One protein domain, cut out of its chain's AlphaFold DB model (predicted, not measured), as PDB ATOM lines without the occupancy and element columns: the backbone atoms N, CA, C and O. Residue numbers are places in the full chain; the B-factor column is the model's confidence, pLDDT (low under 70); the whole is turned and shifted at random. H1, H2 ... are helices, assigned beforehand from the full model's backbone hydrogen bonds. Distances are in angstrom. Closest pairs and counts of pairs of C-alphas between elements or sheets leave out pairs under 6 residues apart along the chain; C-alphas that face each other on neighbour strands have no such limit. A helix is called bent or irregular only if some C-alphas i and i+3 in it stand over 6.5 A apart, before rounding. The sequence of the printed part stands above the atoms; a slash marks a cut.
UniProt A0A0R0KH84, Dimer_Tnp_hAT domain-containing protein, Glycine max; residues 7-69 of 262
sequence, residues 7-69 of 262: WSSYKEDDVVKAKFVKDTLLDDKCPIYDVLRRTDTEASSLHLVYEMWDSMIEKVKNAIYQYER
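What this domain is: This is residues 7 to 69 of the 262 residues of the protein "Dimer_Tnp_hAT domain-containing protein" of Glycine max (UniProt A0A0R0KH84). A long helix, H4, has H3 folded back beside it as a loose hairpin; H2 continues from H3 toward H4's other end, and tiny H1 turns off beyond H2. The 63 printed residues hold four named helices, H1 to H4 in chain order, and no named strand: all helix. The whole is loose, radius of gyration of the C-alphas 13.9 A, spanning 40 by 27 by 18 A.

How they stand to each other: H4, residues 46 to 68, touches H3, residues 31 to 39, in a helical hairpin, opposite ways at a shallow tilt of 13 degrees; the closest C-alphas, Pro 31 and Met 56, are 5.3 A apart. H2, residues 15 to 25, is near H4. H1, residues 7 to 10, is apart from H3 and H4. O i to N i+4 pairs are within hydrogen-bond range throughout H2 and H3, and 17 of 19 in H4.

Where its parts are: H4 runs 33.2 A from C-alpha 46 (51.511, 36.566, -36.969) to C-alpha 68 (28.618, 39.283, -13.143); it is only just irregular, C-alphas 47 and 50 being 6.8 A apart. H2 spans 15.2 A, H3 12.5 A.

The domain as a whole: The printed part has no cut and no long link. Residues 7 to 14, 25, 28 to 29 and 41 to 46 have pLDDT under 70.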
ATOM      1  N   TRP A   7      30.194  56.317 -30.993       62.82
ATOM      2  CA  TRP A   7      30.016  55.590 -29.721       62.82
ATOM      3  C   TRP A   7      28.691  55.947 -29.024       62.82
ATOM      4  O   TRP A   7      28.076  55.118 -28.358       62.82
ATOM      5  N   SER A   8      28.234  57.180 -29.240       60.50
ATOM      6  CA  SER A   8      26.949  57.713 -28.795       60.50
ATOM      7  C   SER A   8      25.762  56.815 -29.161       60.50
ATOM      8  O   SER A   8      24.901  56.609 -28.311       60.50
ATOM      9  N   SER A   9      25.735  56.244 -30.374       62.79
ATOM     10  CA  SER A   9      24.617  55.408 -30.838       62.79
ATOM     11  C   SER A   9      24.636  54.006 -30.232       62.79
ATOM     12  O   SER A   9      23.586  53.437 -29.983       62.79
ATOM     13  N   TYR A  10      25.815  53.460 -29.918       55.53
ATOM     14  CA  TYR A  10      25.938  52.139 -29.280       55.53
ATOM     15  C   TYR A  10      25.503  52.136 -27.809       55.53
ATOM     16  O   TYR A  10      25.253  51.084 -27.229       55.53
ATOM     17  N   LYS A  11      25.431  53.315 -27.178       59.69
ATOM     18  CA  LYS A  11      24.994  53.464 -25.787       59.69
ATOM     19  C   LYS A  11      23.468  53.352 -25.639       59.69
ATOM     20  O   LYS A  11      23.007  53.127 -24.523       59.69
ATOM     21  N   GLU A  12      22.704  53.548 -26.715       60.06
ATOM     22  CA  GLU A  12      21.236  53.584 -26.659       60.06
ATOM     23  C   GLU A  12      20.619  52.213 -26.343       60.06
ATOM     24  O   GLU A  12      19.605  52.173 -25.649       60.06
ATOM     25  N   ASP A  13      21.264  51.111 -26.744       64.04
ATOM     26  CA  ASP A  13      20.732  49.755 -26.546       64.04
ATOM     27  C   ASP A  13      20.899  49.244 -25.101       64.04
ATOM     28  O   ASP A  13      19.962  48.707 -24.513       64.04
ATOM     29  N   ASP A  14      22.075  49.438 -24.490       68.31
ATOM     30  CA  ASP A  14      22.316  49.128 -23.074       68.31
ATOM     31  C   ASP A  14      23.438  50.009 -22.505       68.31
ATOM     32  O   ASP A  14      24.637  49.738 -22.628       68.31
ATOM     33  N   VAL A  15      23.026  51.090 -21.840       73.07
ATOM     34  CA  VAL A  15      23.919  52.096 -21.253       73.07
ATOM     35  C   VAL A  15      24.900  51.490 -20.242       73.07
ATOM     36  O   VAL A  15      26.034  51.967 -20.131       73.07
ATOM     37  N   VAL A  16      24.471  50.477 -19.482       72.18
ATOM     38  CA  VAL A  16      25.269  49.881 -18.401       72.18
ATOM     39  C   VAL A  16      26.332  48.967 -18.995       72.18
ATOM     40  O   VAL A  16      27.511  49.130 -18.665       72.18
ATOM     41  N   LYS A  17      25.952  48.090 -19.934       70.39
ATOM     42  CA  LYS A  17      26.912  47.248 -20.666       70.39
ATOM     43  C   LYS A  17      27.893  48.088 -21.474       70.39
ATOM     44  O   LYS A  17      29.096  47.849 -21.403       70.39
ATOM     45  N   ALA A  18      27.412  49.111 -22.184       70.14
ATOM     46  CA  ALA A  18      28.277  50.002 -22.952       70.14
ATOM     47  C   ALA A  18      29.290  50.714 -22.044       70.14
ATOM     48  O   ALA A  18      30.476  50.789 -22.372       70.14
ATOM     49  N   LYS A  19      28.860  51.201 -20.872       74.60
ATOM     50  CA  LYS A  19      29.777  51.828 -19.914       74.60
ATOM     51  C   LYS A  19      30.814  50.835 -19.383       74.60
ATOM     52  O   LYS A  19      31.988  51.179 -19.376       74.60
ATOM     53  N   PHE A  20      30.406  49.617 -19.024       73.88
ATOM     54  CA  PHE A  20      31.335  48.571 -18.593       73.88
ATOM     55  C   PHE A  20      32.378  48.261 -19.674       73.88
ATOM     56  O   PHE A  20      33.570  48.347 -19.405       73.88
ATOM     57  N   VAL A  21      31.952  48.027 -20.922       71.31
ATOM     58  CA  VAL A  21      32.864  47.775 -22.051       71.31
ATOM     59  C   VAL A  21      33.829  48.942 -22.264       71.31
ATOM     60  O   VAL A  21      35.017  48.721 -22.492       71.31
ATOM     61  N   LYS A  22      33.351  50.188 -22.165       74.25
ATOM     62  CA  LYS A  22      34.209  51.377 -22.246       74.25
ATOM     63  C   LYS A  22      35.251  51.401 -21.133       74.25
ATOM     64  O   LYS A  22      36.422  51.617 -21.429       74.25
ATOM     65  N   ASP A  23      34.829  51.197 -19.892       74.89
ATOM     66  CA  ASP A  23      35.714  51.255 -18.731       74.89
ATOM     67  C   ASP A  23      36.748  50.111 -18.784       74.89
ATOM     68  O   ASP A  23      37.923  50.339 -18.515       74.89
ATOM     69  N   THR A  24      36.362  48.915 -19.247       71.60
ATOM     70  CA  THR A  24      37.274  47.775 -19.454       71.60
ATOM     71  C   THR A  24      38.241  47.973 -20.625       71.60
ATOM     72  O   THR A  24      39.377  47.516 -20.556       71.60
ATOM     73  N   LEU A  25      37.823  48.633 -21.710       68.45
ATOM     74  CA  LEU A  25      38.693  48.920 -22.861       68.45
ATOM     75  C   LEU A  25      39.694  50.051 -22.595       68.45
ATOM     76  O   LEU A  25      40.708  50.125 -23.284       68.45
ATOM     77  N   LEU A  26      39.389  50.945 -21.652       70.00
ATOM     78  CA  LEU A  26      40.267  52.048 -21.250       70.00
ATOM     79  C   LEU A  26      41.210  51.680 -20.096       70.00
ATOM     80  O   LEU A  26      42.074  52.484 -19.758       70.00
ATOM     81  N   ASP A  27      41.053  50.502 -19.492       71.88
ATOM     82  CA  ASP A  27      42.017  49.980 -18.526       71.88
ATOM     83  C   ASP A  27      43.288  49.529 -19.268       71.88
ATOM     84  O   ASP A  27      43.222  48.718 -20.192       71.88
ATOM     85  N   ASP A  28      44.458  50.020 -18.852       61.59
ATOM     86  CA  ASP A  28      45.764  49.648 -19.419       61.59
ATOM     87  C   ASP A  28      46.057  48.141 -19.296       61.59
ATOM     88  O   ASP A  28      46.932  47.614 -19.984       61.59
ATOM     89  N   LYS A  29      45.324  47.429 -18.429       67.06
ATOM     90  CA  LYS A  29      45.375  45.963 -18.290       67.06
ATOM     91  C   LYS A  29      44.386  45.226 -19.191       67.06
ATOM     92  O   LYS A  29      44.184  44.020 -19.016       67.06
ATOM     93  N   CYS A  30      43.736  45.920 -20.123       72.99
ATOM     94  CA  CYS A  30      42.802  45.294 -21.041       72.99
ATOM     95  C   CYS A  30      43.531  44.216 -21.862       72.99
ATOM     96  O   CYS A  30      44.497  44.532 -22.564       72.99
ATOM     97  N   PRO A  31      43.050  42.958 -21.865       75.47
ATOM     98  CA  PRO A  31      43.655  41.886 -22.655       75.47
ATOM     99  C   PRO A  31      43.776  42.237 -24.145       75.47
ATOM    100  O   PRO A  31      44.699  41.785 -24.815       75.47
ATOM    101  N   ILE A  32      42.857  43.067 -24.653       77.46
ATOM    102  CA  ILE A  32      42.853  43.545 -26.040       77.46
ATOM    103  C   ILE A  32      44.044  44.466 -26.307       77.46
ATOM    104  O   ILE A  32      44.706  44.333 -27.336       77.46
ATOM    105  N   TYR A  33      44.352  45.370 -25.377       76.15
ATOM    106  CA  TYR A  33      45.505  46.258 -25.503       76.15
ATOM    107  C   TYR A  33      46.825  45.475 -25.467       76.15
ATOM    108  O   TYR A  33      47.716  45.732 -26.277       76.15
ATOM    109  N   ASP A  34      46.921  44.459 -24.605       77.37
ATOM    110  CA  ASP A  34      48.087  43.567 -24.532       77.37
ATOM    111  C   ASP A  34      48.345  42.817 -25.847       77.37
ATOM    112  O   ASP A  34      49.498  42.711 -26.281       77.37
ATOM    113  N   VAL A  35      47.290  42.301 -26.494       79.48
ATOM    114  CA  VAL A  35      47.410  41.651 -27.809       79.48
ATOM    115  C   VAL A  35      47.900  42.649 -28.845       79.48
ATOM    116  O   VAL A  35      48.904  42.373 -29.499       79.48
ATOM    117  N   LEU A  36      47.261  43.821 -28.936       77.46
ATOM    118  CA  LEU A  36      47.636  44.858 -29.901       77.46
ATOM    119  C   LEU A  36      49.100  45.278 -29.741       77.46
ATOM    120  O   LEU A  36      49.840  45.324 -30.722       77.46
ATOM    121  N   ARG A  37      49.552  45.500 -28.504       78.71
ATOM    122  CA  ARG A  37      50.933  45.902 -28.218       78.71
ATOM    123  C   ARG A  37      51.951  44.831 -28.604       78.71
ATOM    124  O   ARG A  37      53.046  45.167 -29.037       78.71
ATOM    125  N   ARG A  38      51.617  43.548 -28.436       73.88
ATOM    126  CA  ARG A  38      52.487  42.437 -28.857       73.88
ATOM    127  C   ARG A  38      52.525  42.292 -30.377       73.88
ATOM    128  O   ARG A  38      53.599  42.043 -30.919       73.88
ATOM    129  N   THR A  39      51.393  42.477 -31.055       73.15
ATOM    130  CA  THR A  39      51.321  42.400 -32.524       73.15
ATOM    131  C   THR A  39      51.956  43.592 -33.232       73.15
ATOM    132  O   THR A  39      52.355  43.455 -34.379       73.15
ATOM    133  N   ASP A  40      52.074  44.738 -32.558       73.55
ATOM    134  CA  ASP A  40      52.709  45.952 -33.093       73.55
ATOM    135  C   ASP A  40      54.246  45.945 -32.957       73.55
ATOM    136  O   ASP A  40      54.927  46.895 -33.331       73.55
ATOM    137  N   THR A  41      54.827  44.873 -32.407       69.34
ATOM    138  CA  THR A  41      56.287  44.704 -32.395       69.34
ATOM    139  C   THR A  41      56.786  44.200 -33.750       69.34
ATOM    140  O   THR A  41      56.114  43.405 -34.399       69.34
ATOM    141  N   GLU A  42      58.000  44.589 -34.160       61.50
ATOM    142  CA  GLU A  42      58.630  44.125 -35.417       61.50
ATOM    143  C   GLU A  42      58.943  42.608 -35.441       61.50
ATOM    144  O   GLU A  42      59.497  42.091 -36.410       61.50
ATOM    145  N   ALA A  43      58.591  41.868 -34.386       64.08
ATOM    146  CA  ALA A  43      58.769  40.426 -34.310       64.08
ATOM    147  C   ALA A  43      57.730  39.681 -35.167       64.08
ATOM    148  O   ALA A  43      56.560  40.061 -35.238       64.08
ATOM    149  N   SER A  44      58.130  38.551 -35.757       64.06
ATOM    150  CA  SER A  44      57.266  37.661 -36.546       64.06
ATOM    151  C   SER A  44      56.228  36.944 -35.668       64.06
ATOM    152  O   SER A  44      56.337  35.754 -35.381       64.06
ATOM    153  N   SER A  45      55.209  37.676 -35.224       67.99
ATOM    154  CA  SER A  45      54.193  37.221 -34.267       67.99
ATOM    155  C   SER A  45      52.890  36.760 -34.924       67.99
ATOM    156  O   SER A  45      52.010  36.261 -34.232       67.99
ATOM    157  N   LEU A  46      52.762  36.857 -36.256       68.09
ATOM    158  CA  LEU A  46      51.511  36.566 -36.969       68.09
ATOM    159  C   LEU A  46      50.979  35.144 -36.717       68.09
ATOM    160  O   LEU A  46      49.776  34.949 -36.567       68.09
ATOM    161  N   HIS A  47      51.870  34.152 -36.635       72.61
ATOM    162  CA  HIS A  47      51.497  32.769 -36.325       72.61
ATOM    163  C   HIS A  47      50.961  32.605 -34.891       72.61
ATOM    164  O   HIS A  47      50.140  31.725 -34.651       72.61
ATOM    165  N   LEU A  48      51.366  33.483 -33.967       74.12
ATOM    166  CA  LEU A  48      50.908  33.514 -32.577       74.12
ATOM    167  C   LEU A  48      49.630  34.331 -32.396       74.12
ATOM    168  O   LEU A  48      49.018  34.252 -31.337       74.12
ATOM    169  N   VAL A  49      49.208  35.115 -33.397       76.47
ATOM    170  CA  VAL A  49      48.034  35.994 -33.272       76.47
ATOM    171  C   VAL A  49      46.791  35.198 -32.907       76.47
ATOM    172  O   VAL A  49      46.039  35.649 -32.054       76.47
ATOM    173  N   TYR A  50      46.592  34.014 -33.493       71.56
ATOM    174  CA  TYR A  50      45.437  33.176 -33.167       71.56
ATOM    175  C   TYR A  50      45.475  32.693 -31.714       71.56
ATOM    176  O   TYR A  50      44.506  32.891 -30.990       71.56
ATOM    177  N   GLU A  51      46.613  32.181 -31.238       76.15
ATOM    178  CA  GLU A  51      46.759  31.760 -29.836       76.15
ATOM    179  C   GLU A  51      46.616  32.938 -28.860       76.15
ATOM    180  O   GLU A  51      45.989  32.831 -27.803       76.15
ATOM    181  N   MET A  52      47.170  34.097 -29.224       82.17
ATOM    182  CA  MET A  52      47.035  35.334 -28.460       82.17
ATOM    183  C   MET A  52      45.582  35.803 -28.412       82.17
ATOM    184  O   MET A  52      45.122  36.248 -27.360       82.17
ATOM    185  N   TRP A  53      44.861  35.690 -29.524       78.42
ATOM    186  CA  TRP A  53      43.457  36.056 -29.640       78.42
ATOM    187  C   TRP A  53      42.563  35.130 -28.817       78.42
ATOM    188  O   TRP A  53      41.728  35.617 -28.056       78.42
ATOM    189  N   ASP A  54      42.787  33.820 -28.883       78.01
ATOM    190  CA  ASP A  54      42.055  32.840 -28.078       78.01
ATOM    191  C   ASP A  54      42.307  33.068 -26.582       78.01
ATOM    192  O   ASP A  54      41.366  33.166 -25.790       78.01
ATOM    193  N   SER A  55      43.569  33.285 -26.189       83.74
ATOM    194  CA  SER A  55      43.921  33.636 -24.806       83.74
ATOM    195  C   SER A  55      43.270  34.947 -24.353       83.74
ATOM    196  O   SER A  55      42.828  35.072 -23.208       83.74
ATOM    197  N   MET A  56      43.197  35.940 -25.239       85.87
ATOM    198  CA  MET A  56      42.541  37.214 -24.967       85.87
ATOM    199  C   MET A  56      41.035  37.043 -24.777       85.87
ATOM    200  O   MET A  56      40.502  37.591 -23.810       85.87
ATOM    201  N   ILE A  57      40.361  36.278 -25.641       81.74
ATOM    202  CA  ILE A  57      38.933  35.966 -25.499       81.74
ATOM    203  C   ILE A  57      38.674  35.322 -24.135       81.74
ATOM    204  O   ILE A  57      37.763  35.753 -23.431       81.74
ATOM    205  N   GLU A  58      39.494  34.351 -23.730       83.00
ATOM    206  CA  GLU A  58      39.347  33.679 -22.434       83.00
ATOM    207  C   GLU A  58      39.572  34.625 -21.246       83.00
ATOM    208  O   GLU A  58      38.819  34.603 -20.270       83.00
ATOM    209  N   LYS A  59      40.547  35.537 -21.323       83.61
ATOM    210  CA  LYS A  59      40.736  36.564 -20.282       83.61
ATOM    211  C   LYS A  59      39.554  37.529 -20.194       83.61
ATOM    212  O   LYS A  59      39.146  37.890 -19.092       83.61
ATOM    213  N   VAL A  60      38.998  37.941 -21.335       82.07
ATOM    214  CA  VAL A  60      37.824  38.826 -21.383       82.07
ATOM    215  C   VAL A  60      36.587  38.111 -20.841       82.07
ATOM    216  O   VAL A  60      35.876  38.691 -20.022       82.07
ATOM    217  N   LYS A  61      36.365  36.842 -21.214       81.19
ATOM    218  CA  LYS A  61      35.315  35.990 -20.629       81.19
ATOM    219  C   LYS A  61      35.423  35.953 -19.111       81.19
ATOM    220  O   LYS A  61      34.462  36.290 -18.429       81.19
ATOM    221  N   ASN A  62      36.604  35.635 -18.586       81.44
ATOM    222  CA  ASN A  62      36.841  35.587 -17.146       81.44
ATOM    223  C   ASN A  62      36.540  36.925 -16.454       81.44
ATOM    224  O   ASN A  62      35.897  36.945 -15.406       81.44
ATOM    225  N   ALA A  63      36.940  38.053 -17.050       81.42
ATOM    226  CA  ALA A  63      36.630  39.378 -16.511       81.42
ATOM    227  C   ALA A  63      35.116  39.662 -16.474       81.42
ATOM    228  O   ALA A  63      34.620  40.227 -15.497       81.42
ATOM    229  N   ILE A  64      34.374  39.236 -17.502       80.51
ATOM    230  CA  ILE A  64      32.909  39.351 -17.558       80.51
ATOM    231  C   ILE A  64      32.261  38.495 -16.464       80.51
ATOM    232  O   ILE A  64      31.432  39.004 -15.711       80.51
ATOM    233  N   TYR A  65      32.660  37.228 -16.327       80.44
ATOM    234  CA  TYR A  65      32.116  36.330 -15.302       80.44
ATOM    235  C   TYR A  65      32.406  36.830 -13.881       80.44
ATOM    236  O   TYR A  65      31.516  36.815 -13.028       80.44
ATOM    237  N   GLN A  66      33.603  37.376 -13.635       82.04
ATOM    238  CA  GLN A  66      33.916  38.017 -12.355       82.04
ATOM    239  C   GLN A  66      33.062  39.261 -12.090       82.04
ATOM    240  O   GLN A  66      32.624  39.465 -10.955       82.04
ATOM    241  N   TYR A  67      32.797  40.080 -13.113       79.17
ATOM    242  CA  TYR A  67      31.924  41.246 -12.977       79.17
ATOM    243  C   TYR A  67      30.473  40.847 -12.682       79.17
ATOM    244  O   TYR A  67      29.839  41.428 -11.800       79.17
ATOM    245  N   GLU A  68      29.965  39.819 -13.365       80.22
ATOM    246  CA  GLU A  68      28.618  39.283 -13.143       80.22
ATOM    247  C   GLU A  68      28.504  38.443 -11.858       80.22
ATOM    248  O   GLU A  68      27.389  38.132 -11.440       80.22
ATOM    249  N   ARG A  69      29.633  38.120 -11.203       79.87
ATOM    250  CA  ARG A  69      29.730  37.218 -10.040       79.87
ATOM    251  C   ARG A  69      29.078  35.855 -10.293       79.87
ATOM    252  O   ARG A  69      28.441  35.302  -9.397       79.87
TER     253      ARG A  69